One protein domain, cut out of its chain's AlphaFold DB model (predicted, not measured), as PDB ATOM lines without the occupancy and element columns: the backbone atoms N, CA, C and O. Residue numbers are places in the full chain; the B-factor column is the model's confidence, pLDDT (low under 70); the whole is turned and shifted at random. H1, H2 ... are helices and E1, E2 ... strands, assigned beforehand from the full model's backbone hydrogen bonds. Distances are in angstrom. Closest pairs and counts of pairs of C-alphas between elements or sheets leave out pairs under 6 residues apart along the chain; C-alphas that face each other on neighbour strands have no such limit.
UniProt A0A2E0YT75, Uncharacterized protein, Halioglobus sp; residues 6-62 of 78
ATOM      1  N   GLN A   6     236.852 374.317 280.102       78.44
ATOM      2  CA  GLN A   6     235.755 375.219 279.723       78.44
ATOM      3  C   GLN A   6     234.817 374.599 278.680       78.44
ATOM      4  O   GLN A   6     233.615 374.868 278.686       78.44
ATOM      5  N   ASP A   7     235.339 373.739 277.800       75.56
ATOM      6  CA  ASP A   7     234.504 373.013 276.841       75.56
ATOM      7  C   ASP A   7     233.580 372.023 277.553       75.56
ATOM      8  O   ASP A   7     232.416 371.887 277.182       75.56
ATOM      9  N   LEU A   8     234.072 371.371 278.608       78.62
ATOM     10  CA  LEU A   8     233.277 370.456 279.421       78.62
ATOM     11  C   LEU A   8     232.141 371.191 280.146       78.62
ATOM     12  O   LEU A   8     231.002 370.733 280.105       78.62
ATOM     13  N   GLU A   9     232.432 372.336 280.764       83.25
ATOM     14  CA  GLU A   9     231.434 373.160 281.462       83.25
ATOM     15  C   GLU A   9     230.342 373.649 280.504       83.25
ATOM     16  O   GLU A   9     229.151 373.519 280.788       83.25
ATOM     17  N   SER A  10     230.743 374.112 279.319       80.31
ATOM     18  CA  SER A  10     229.812 374.576 278.285       80.31
ATOM     19  C   SER A  10     228.876 373.453 277.814       80.31
ATOM     20  O   SER A  10     227.685 373.674 277.596       80.31
ATOM     21  N   VAL A  11     229.393 372.226 277.687       79.69
ATOM     22  CA  VAL A  11     228.595 371.047 277.311       79.69
ATOM     23  C   VAL A  11     227.676 370.592 278.447       79.69
ATOM     24  O   VAL A  11     226.551 370.170 278.183       79.69
ATOM     25  N   GLN A  12     228.106 370.695 279.705       82.38
ATOM     26  CA  GLN A  12     227.252 370.388 280.858       82.38
ATOM     27  C   GLN A  12     226.081 371.364 280.974       82.38
ATOM     28  O   GLN A  12     224.952 370.939 281.213       82.38
ATOM     29  N   GLN A  13     226.333 372.654 280.759       82.00
ATOM     30  CA  GLN A  13     225.283 373.666 280.761       82.00
ATOM     31  C   GLN A  13     224.286 373.432 279.618       82.00
ATOM     32  O   GLN A  13     223.079 373.430 279.841       82.00
ATOM     33  N   ALA A  14     224.783 373.095 278.429       78.12
ATOM     34  CA  ALA A  14     223.943 372.703 277.303       78.12
ATOM     35  C   ALA A  14     223.105 371.442 277.561       78.12
ATOM     36  O   ALA A  14     221.964 371.351 277.110       78.12
ATOM     37  N   LEU A  15     223.644 370.458 278.284       80.00
ATOM     38  CA  LEU A  15     222.884 369.274 278.677       80.00
ATOM     39  C   LEU A  15     221.740 369.644 279.629       80.00
ATOM     40  O   LEU A  15     220.625 369.163 279.452       80.00
ATOM     41  N   LEU A  16     222.004 370.512 280.609       82.56
ATOM     42  CA  LEU A  16     220.982 371.004 281.534       82.56
ATOM     43  C   LEU A  16     219.872 371.758 280.796       82.56
ATOM     44  O   LEU A  16     218.699 371.467 281.018       82.56
ATOM     45  N   ASP A  17     220.233 372.651 279.874       78.88
ATOM     46  CA  ASP A  17     219.269 373.380 279.047       78.88
ATOM     47  C   ASP A  17     218.427 372.419 278.189       78.88
ATOM     48  O   ASP A  17     217.203 372.552 278.120       78.88
ATOM     49  N   ALA A  18     219.053 371.396 277.598       75.25
ATOM     50  CA  ALA A  18     218.352 370.381 276.815       75.25
ATOM     51  C   ALA A  18     217.371 369.549 277.660       75.25
ATOM     52  O   ALA A  18     216.258 369.272 277.212       75.25
ATOM     53  N   VAL A  19     217.748 369.184 278.889       78.56
ATOM     54  CA  VAL A  19     216.873 368.467 279.837       78.56
ATOM     55  C   VAL A  19     215.706 369.347 280.294       78.56
ATOM     56  O   VAL A  19     214.596 368.850 280.466       78.56
ATOM     57  N   GLN A  20     215.919 370.658 280.429       82.25
ATOM     58  CA  GLN A  20     214.865 371.633 280.728       82.25
ATOM     59  C   GLN A  20     213.919 371.894 279.541       82.25
ATOM     60  O   GLN A  20     212.949 372.637 279.679       82.25
ATOM     61  N   GLY A  21     214.166 371.273 278.382       70.56
ATOM     62  CA  GLY A  21     213.351 371.417 277.176       70.56
ATOM     63  C   GLY A  21     213.756 372.591 276.284       70.56
ATOM     64  O   GLY A  21     213.108 372.831 275.261       70.56
ATOM     65  N   ASN A  22     214.841 373.300 276.614       73.75
ATOM     66  CA  ASN A  22     215.386 374.349 275.764       73.75
ATOM     67  C   ASN A  22     216.168 373.725 274.604       73.75
ATOM     68  O   ASN A  22     217.037 372.870 274.776       73.75
ATOM     69  N   ARG A  23     215.874 374.170 273.379       67.81
ATOM     70  CA  ARG A  23     216.589 373.709 272.183       67.81
ATOM     71  C   ARG A  23     217.971 374.347 272.127       67.81
ATOM     72  O   ARG A  23     218.121 375.469 271.644       67.81
ATOM     73  N   VAL A  24     218.987 373.611 272.561       65.88
ATOM     74  CA  VAL A  24     220.382 374.002 272.346       65.88
ATOM     75  C   VAL A  24     220.746 373.717 270.897       65.88
ATOM     76  O   VAL A  24     220.885 372.569 270.496       65.88
ATOM     77  N   LEU A  25     220.883 374.772 270.096       65.62
ATOM     78  CA  LEU A  25     221.256 374.649 268.686       65.62
ATOM     79  C   LEU A  25     222.773 374.615 268.501       65.62
ATOM     80  O   LEU A  25     223.261 374.015 267.546       65.62
ATOM     81  N   GLN A  26     223.518 375.318 269.358       67.06
ATOM     82  CA  GLN A  26     224.949 375.559 269.187       67.06
ATOM     83  C   GLN A  26     225.606 375.833 270.545       67.06
ATOM     84  O   GLN A  26     225.125 376.682 271.290       67.06
ATOM     85  N   VAL A  27     226.726 375.173 270.839       69.00
ATOM     86  CA  VAL A  27     227.617 375.533 271.953       69.00
ATOM     87  C   VAL A  27     228.942 375.969 271.368       69.00
ATOM     88  O   VAL A  27     229.533 375.281 270.534       69.00
ATOM     89  N   ARG A  28     229.428 377.127 271.798       66.06
ATOM     90  CA  ARG A  28     230.737 377.616 271.385       66.06
ATOM     91  C   ARG A  28     231.781 377.072 272.353       66.06
ATOM     92  O   ARG A  28     231.794 377.440 273.518       66.06
ATOM     93  N   SER A  29     232.637 376.186 271.861       67.44
ATOM     94  CA  SER A  29     233.830 375.736 272.573       67.44
ATOM     95  C   SER A  29     234.796 376.914 272.752       67.44
ATOM     96  O   SER A  29     234.928 377.758 271.857       67.44
ATOM     97  N   ALA A  30     235.503 376.948 273.885       59.16
ATOM     98  CA  ALA A  30     236.508 377.958 274.228       59.16
ATOM     99  C   ALA A  30     237.626 378.058 273.173       59.16
ATOM    100  O   ALA A  30     238.219 379.115 272.973       59.16
ATOM    101  N   ASN A  31     237.838 376.987 272.407       61.84
ATOM    102  CA  ASN A  31     238.787 376.921 271.298       61.84
ATOM    103  C   ASN A  31     238.256 377.523 269.978       61.84
ATOM    104  O   ASN A  31     238.827 377.294 268.911       61.84
ATOM    105  N   GLY A  32     237.134 378.247 270.018       61.59
ATOM    106  CA  GLY A  32     236.536 378.914 268.860       61.59
ATOM    107  C   GLY A  32     235.739 377.994 267.931       61.59
ATOM    108  O   GLY A  32     235.213 378.468 266.925       61.59
ATOM    109  N   LYS A  33     235.603 376.701 268.256       65.56
ATOM    110  CA  LYS A  33     234.751 375.773 267.503       65.56
ATOM    111  C   LYS A  33     233.297 375.906 267.934       65.56
ATOM    112  O   LYS A  33     232.984 375.833 269.116       65.56
ATOM    113  N   THR A  34     232.397 376.030 266.968       67.75
ATOM    114  CA  THR A  34     230.961 375.927 267.223       67.75
ATOM    115  C   THR A  34     230.558 374.464 267.116       67.75
ATOM    116  O   THR A  34     230.584 373.880 266.035       67.75
ATOM    117  N   LEU A  35     230.220 373.858 268.248       68.38
ATOM    118  CA  LEU A  35     229.586 372.552 268.308       68.38
ATOM    119  C   LEU A  35     228.106 372.765 267.993       68.38
ATOM    120  O   LEU A  35     227.364 373.311 268.804       68.38
ATOM    121  N   VAL A  36     227.703 372.432 266.770       66.75
ATOM    122  CA  VAL A  36     226.322 372.591 266.312       66.75
ATOM    123  C   VAL A  36     225.540 371.330 266.668       66.75
ATOM    124  O   VAL A  36     225.863 370.238 266.211       66.75
ATOM    125  N   TYR A  37     224.489 371.508 267.457       67.00
ATOM    126  CA  TYR A  37     223.555 370.484 267.906       67.00
ATOM    127  C   TYR A  37     222.214 370.732 267.209       67.00
ATOM    128  O   TYR A  37     221.237 371.161 267.817       67.00
ATOM    129  N   GLN A  38     222.150 370.551 265.889       58.41
ATOM    130  CA  GLN A  38     220.871 370.678 265.187       58.41
ATOM    131  C   GLN A  38     219.935 369.542 265.622       58.41
ATOM    132  O   GLN A  38     220.075 368.413 265.169       58.41
ATOM    133  N   GLY A  39     218.990 369.845 266.518       58.84
ATOM    134  CA  GLY A  39     217.994 368.877 266.988       58.84
ATOM    135  C   GLY A  39     218.584 367.721 267.799       58.84
ATOM    136  O   GLY A  39     218.017 366.629 267.789       58.84
ATOM    137  N   ALA A  40     219.718 367.938 268.471       60.28
ATOM    138  CA  ALA A  40     220.360 366.883 269.240       60.28
ATOM    139  C   ALA A  40     219.487 366.472 270.431       60.28
ATOM    140  O   ALA A  40     219.082 367.308 271.240       60.28
ATOM    141  N   SER A  41     219.211 365.173 270.540       65.69
ATOM    142  CA  SER A  41     218.617 364.600 271.743       65.69
ATOM    143  C   SER A  41     219.606 364.706 272.918       65.69
ATOM    144  O   SER A  41     220.820 364.739 272.692       65.69
ATOM    145  N   PRO A  42     219.129 364.715 274.179       69.75
ATOM    146  CA  PRO A  42     219.996 364.753 275.364       69.75
ATOM    147  C   PRO A  42     221.099 363.682 275.330       69.75
ATOM    148  O   PRO A  42     222.248 363.944 275.683       69.75
ATOM    149  N   GLU A  43     220.781 362.506 274.784       77.00
ATOM    150  CA  GLU A  43     221.712 361.388 274.594       77.00
ATOM    151  C   GLU A  43     222.919 361.739 273.709       77.00
ATOM    152  O   GLU A  43     224.038 361.278 273.947       77.00
ATOM    153  N   GLN A  44     222.725 362.549 272.664       74.94
ATOM    154  CA  GLN A  44     223.821 362.969 271.789       74.94
ATOM    155  C   GLN A  44     224.766 363.933 272.511       74.94
ATOM    156  O   GLN A  44     225.984 363.845 272.337       74.94
ATOM    157  N   ILE A  45     224.218 364.807 273.360       74.62
ATOM    158  CA  ILE A  45     225.001 365.732 274.187       74.62
ATOM    159  C   ILE A  45     225.811 364.944 275.229       74.62
ATOM    160  O   ILE A  45     227.006 365.203 275.391       74.62
ATOM    161  N   GLU A  46     225.224 363.921 275.859       81.50
ATOM    162  CA  GLU A  46     225.938 363.024 276.782       81.50
ATOM    163  C   GLU A  46     227.087 362.264 276.114       81.50
ATOM    164  O   GLU A  46     228.196 362.215 276.653       81.50
ATOM    165  N   ARG A  47     226.873 361.704 274.917       80.88
ATOM    166  CA  ARG A  47     227.955 361.039 274.169       80.88
ATOM    167  C   ARG A  47     229.116 361.987 273.898       80.88
ATOM    168  O   ARG A  47     230.275 361.580 273.960       80.88
ATOM    169  N   MET A  48     228.821 363.251 273.614       75.06
ATOM    170  CA  MET A  48     229.855 364.246 273.362       75.06
ATOM    171  C   MET A  48     230.599 364.656 274.631       75.06
ATOM    172  O   MET A  48     231.823 364.786 274.588       75.06
ATOM    173  N   LYS A  49     229.900 364.764 275.767       81.00
ATOM    174  CA  LYS A  49     230.531 364.913 277.084       81.00
ATOM    175  C   LYS A  49     231.532 363.782 277.340       81.00
ATOM    176  O   LYS A  49     232.685 364.063 277.651       81.00
ATOM    177  N   LEU A  50     231.135 362.525 277.119       82.62
ATOM    178  CA  LEU A  50     232.016 361.362 277.302       82.62
ATOM    179  C   LEU A  50     233.250 361.401 276.387       82.62
ATOM    180  O   LEU A  50     234.349 361.059 276.819       82.62
ATOM    181  N   LEU A  51     233.098 361.837 275.133       80.69
ATOM    182  CA  LEU A  51     234.227 361.987 274.207       80.69
ATOM    183  C   LEU A  51     235.216 363.066 274.666       80.69
ATOM    184  O   LEU A  51     236.427 362.849 274.599       80.69
ATOM    185  N   ILE A  52     234.711 364.205 275.146       78.25
ATOM    186  CA  ILE A  52     235.532 365.305 275.668       78.25
ATOM    187  C   ILE A  52     236.263 364.869 276.945       78.25
ATOM    188  O   ILE A  52     237.466 365.098 277.069       78.25
ATOM    189  N   GLU A  53     235.577 364.179 277.860       81.38
ATOM    190  CA  GLU A  53     236.179 363.618 279.078       81.38
ATOM    191  C   GLU A  53     237.272 362.598 278.758       81.38
ATOM    192  O   GLU A  53     238.367 362.658 279.323       81.38
ATOM    193  N   ALA A  54     237.010 361.687 277.819       81.62
ATOM    194  CA  ALA A  54     237.984 360.691 277.398       81.62
ATOM    195  C   ALA A  54     239.236 361.338 276.787       81.62
ATOM    196  O   ALA A  54     240.353 360.869 277.018       81.62
ATOM    197  N   ASP A  55     239.079 362.421 276.025       79.50
ATOM    198  CA  ASP A  55     240.214 363.129 275.436       79.50
ATOM    199  C   ASP A  55     241.006 363.935 276.480       79.50
ATOM    200  O   ASP A  55     242.237 363.885 276.489       79.50
ATOM    201  N   LEU A  56     240.327 364.583 277.433       78.94
ATOM    202  CA  LEU A  56     240.965 365.237 278.585       78.94
ATOM    203  C   LEU A  56     241.779 364.239 279.425       78.94
ATOM    204  O   LEU A  56     242.927 364.508 279.786       78.94
ATOM    205  N   GLN A  57     241.228 363.050 279.690       78.94
ATOM    206  CA  GLN A  57     241.947 361.984 280.393       78.94
ATOM    207  C   GLN A  57     243.161 361.488 279.599       78.94
ATOM    208  O   GLN A  57     244.236 361.295 280.174       78.94
ATOM    209  N   LYS A  58     243.031 361.320 278.276       76.19
ATOM    210  CA  LYS A  58     244.155 360.946 277.402       76.19
ATOM    211  C   LYS A  58     245.263 361.991 277.416       76.19
ATOM    212  O   LYS A  58     246.431 361.612 277.468       76.19
ATOM    213  N   GLN A  59     244.935 363.279 277.415       70.88
ATOM    214  CA  GLN A  59     245.928 364.352 277.511       70.88
ATOM    215  C   GLN A  59     246.644 364.346 278.867       70.88
ATOM    216  O   GLN A  59     247.875 364.423 278.915       70.88
ATOM    217  N   ALA A  60     245.902 364.172 279.965       66.50
ATOM    218  CA  ALA A  60     246.480 364.035 281.301       66.50
ATOM    219  C   ALA A  60     247.407 362.807 281.407       66.50
ATOM    220  O   ALA A  60     248.469 362.868 282.034       66.50
ATOM    221  N   ALA A  61     247.045 361.699 280.754       63.09
ATOM    222  CA  ALA A  61     247.862 360.491 280.687       63.09
ATOM    223  C   ALA A  61     249.094 360.657 279.775       63.09
ATOM    224  O   ALA A  61     250.188 360.213 280.129       63.09
ATOM    225  N   ALA A  62     248.954 361.340 278.635       60.34
ATOM    226  CA  ALA A  62     250.046 361.618 277.705       60.34
ATOM    227  C   ALA A  62     251.125 362.515 278.336       60.34
ATOM    228  O   ALA A  62     252.317 362.272 278.146       60.34
TER     229      ALA A  62
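What this domain is: This is residues 6 to 62 of the 78 residues of an uncharacterized protein of Halioglobus sp (UniProt A0A2E0YT75). Two helices lie side by side and run opposite ways, and the chain between them folds into a small two-stranded hairpin, whose strand E1 packs on H1. H2 is the longer helix, and its last residues, 57 to 62, stick out beyond the rest. The printed part has 57 residues, with two named helices and two named strands in the order H1, E1, E2, H2; the sheet has the order E1 - E2 and is antiparallel, and the class is mostly helix. The whole is compact, with a radius of gyration of the C-alphas of 11.5 A, yet its outline is elongated, with spans of 38 by 22 by 15 A.

Where its parts are: Find C-alpha 6 at (235.755, 375.219, 279.723); from there H1 takes residues 6 to 19 and covers 20.1 A from first to last C-alpha. Next look at C-alpha 26, at (224.949, 375.559, 269.187), where E1 begins; it holds residues 26 to 28. E2 follows as residues 34 to 36. H2 takes residues 42 to 62 and is 30.3 A long from first to last C-alpha, ending at C-alpha 62, at (250.046, 361.618, 277.705).

How they stand to each other: Start with H1 and H2, which touch, with 14 pairs of C-alphas within 8 A. Their closest C-alphas are those of Ala 18 and Pro 42, 6.0 A apart. Their lines stand at a shallow tilt of 18 degrees, and they run opposite ways. In both helices, every O i to N i+4 pair is within hydrogen-bond range. Now look at H1 and E1, which have 4 pairs of C-alphas within 8 A; the closest are those of Ser 10 and Val 27, 6.8 A apart. E1 and E2 form a hairpin, antiparallel, with 161 degrees between their directions. The C-alphas of Gln 26 and Val 36 face each other at 4.4 A. Look there for N 27 and O 35, and for N 35 and O 27, each pair 2.8 A apart and within hydrogen-bond range. H1 and E2 are apart, and so are E1 and H2.

The domain as a whole: The two C-alphas farthest apart are those of Gly 21 and Ala 62, at 38.0 A. At the far end of H2, residues 57 to 62 stand free. The printed part has no cut. The links from E1 to E2 and from E2 to H2 are tight, the link from H1 to E1 is short, and no link is long. In the B-factor column the mean pLDDT of the printed part is 73.1, and you will find values under 70 at residues 23 to 42 and 60 to 62, where the model's confidence is low.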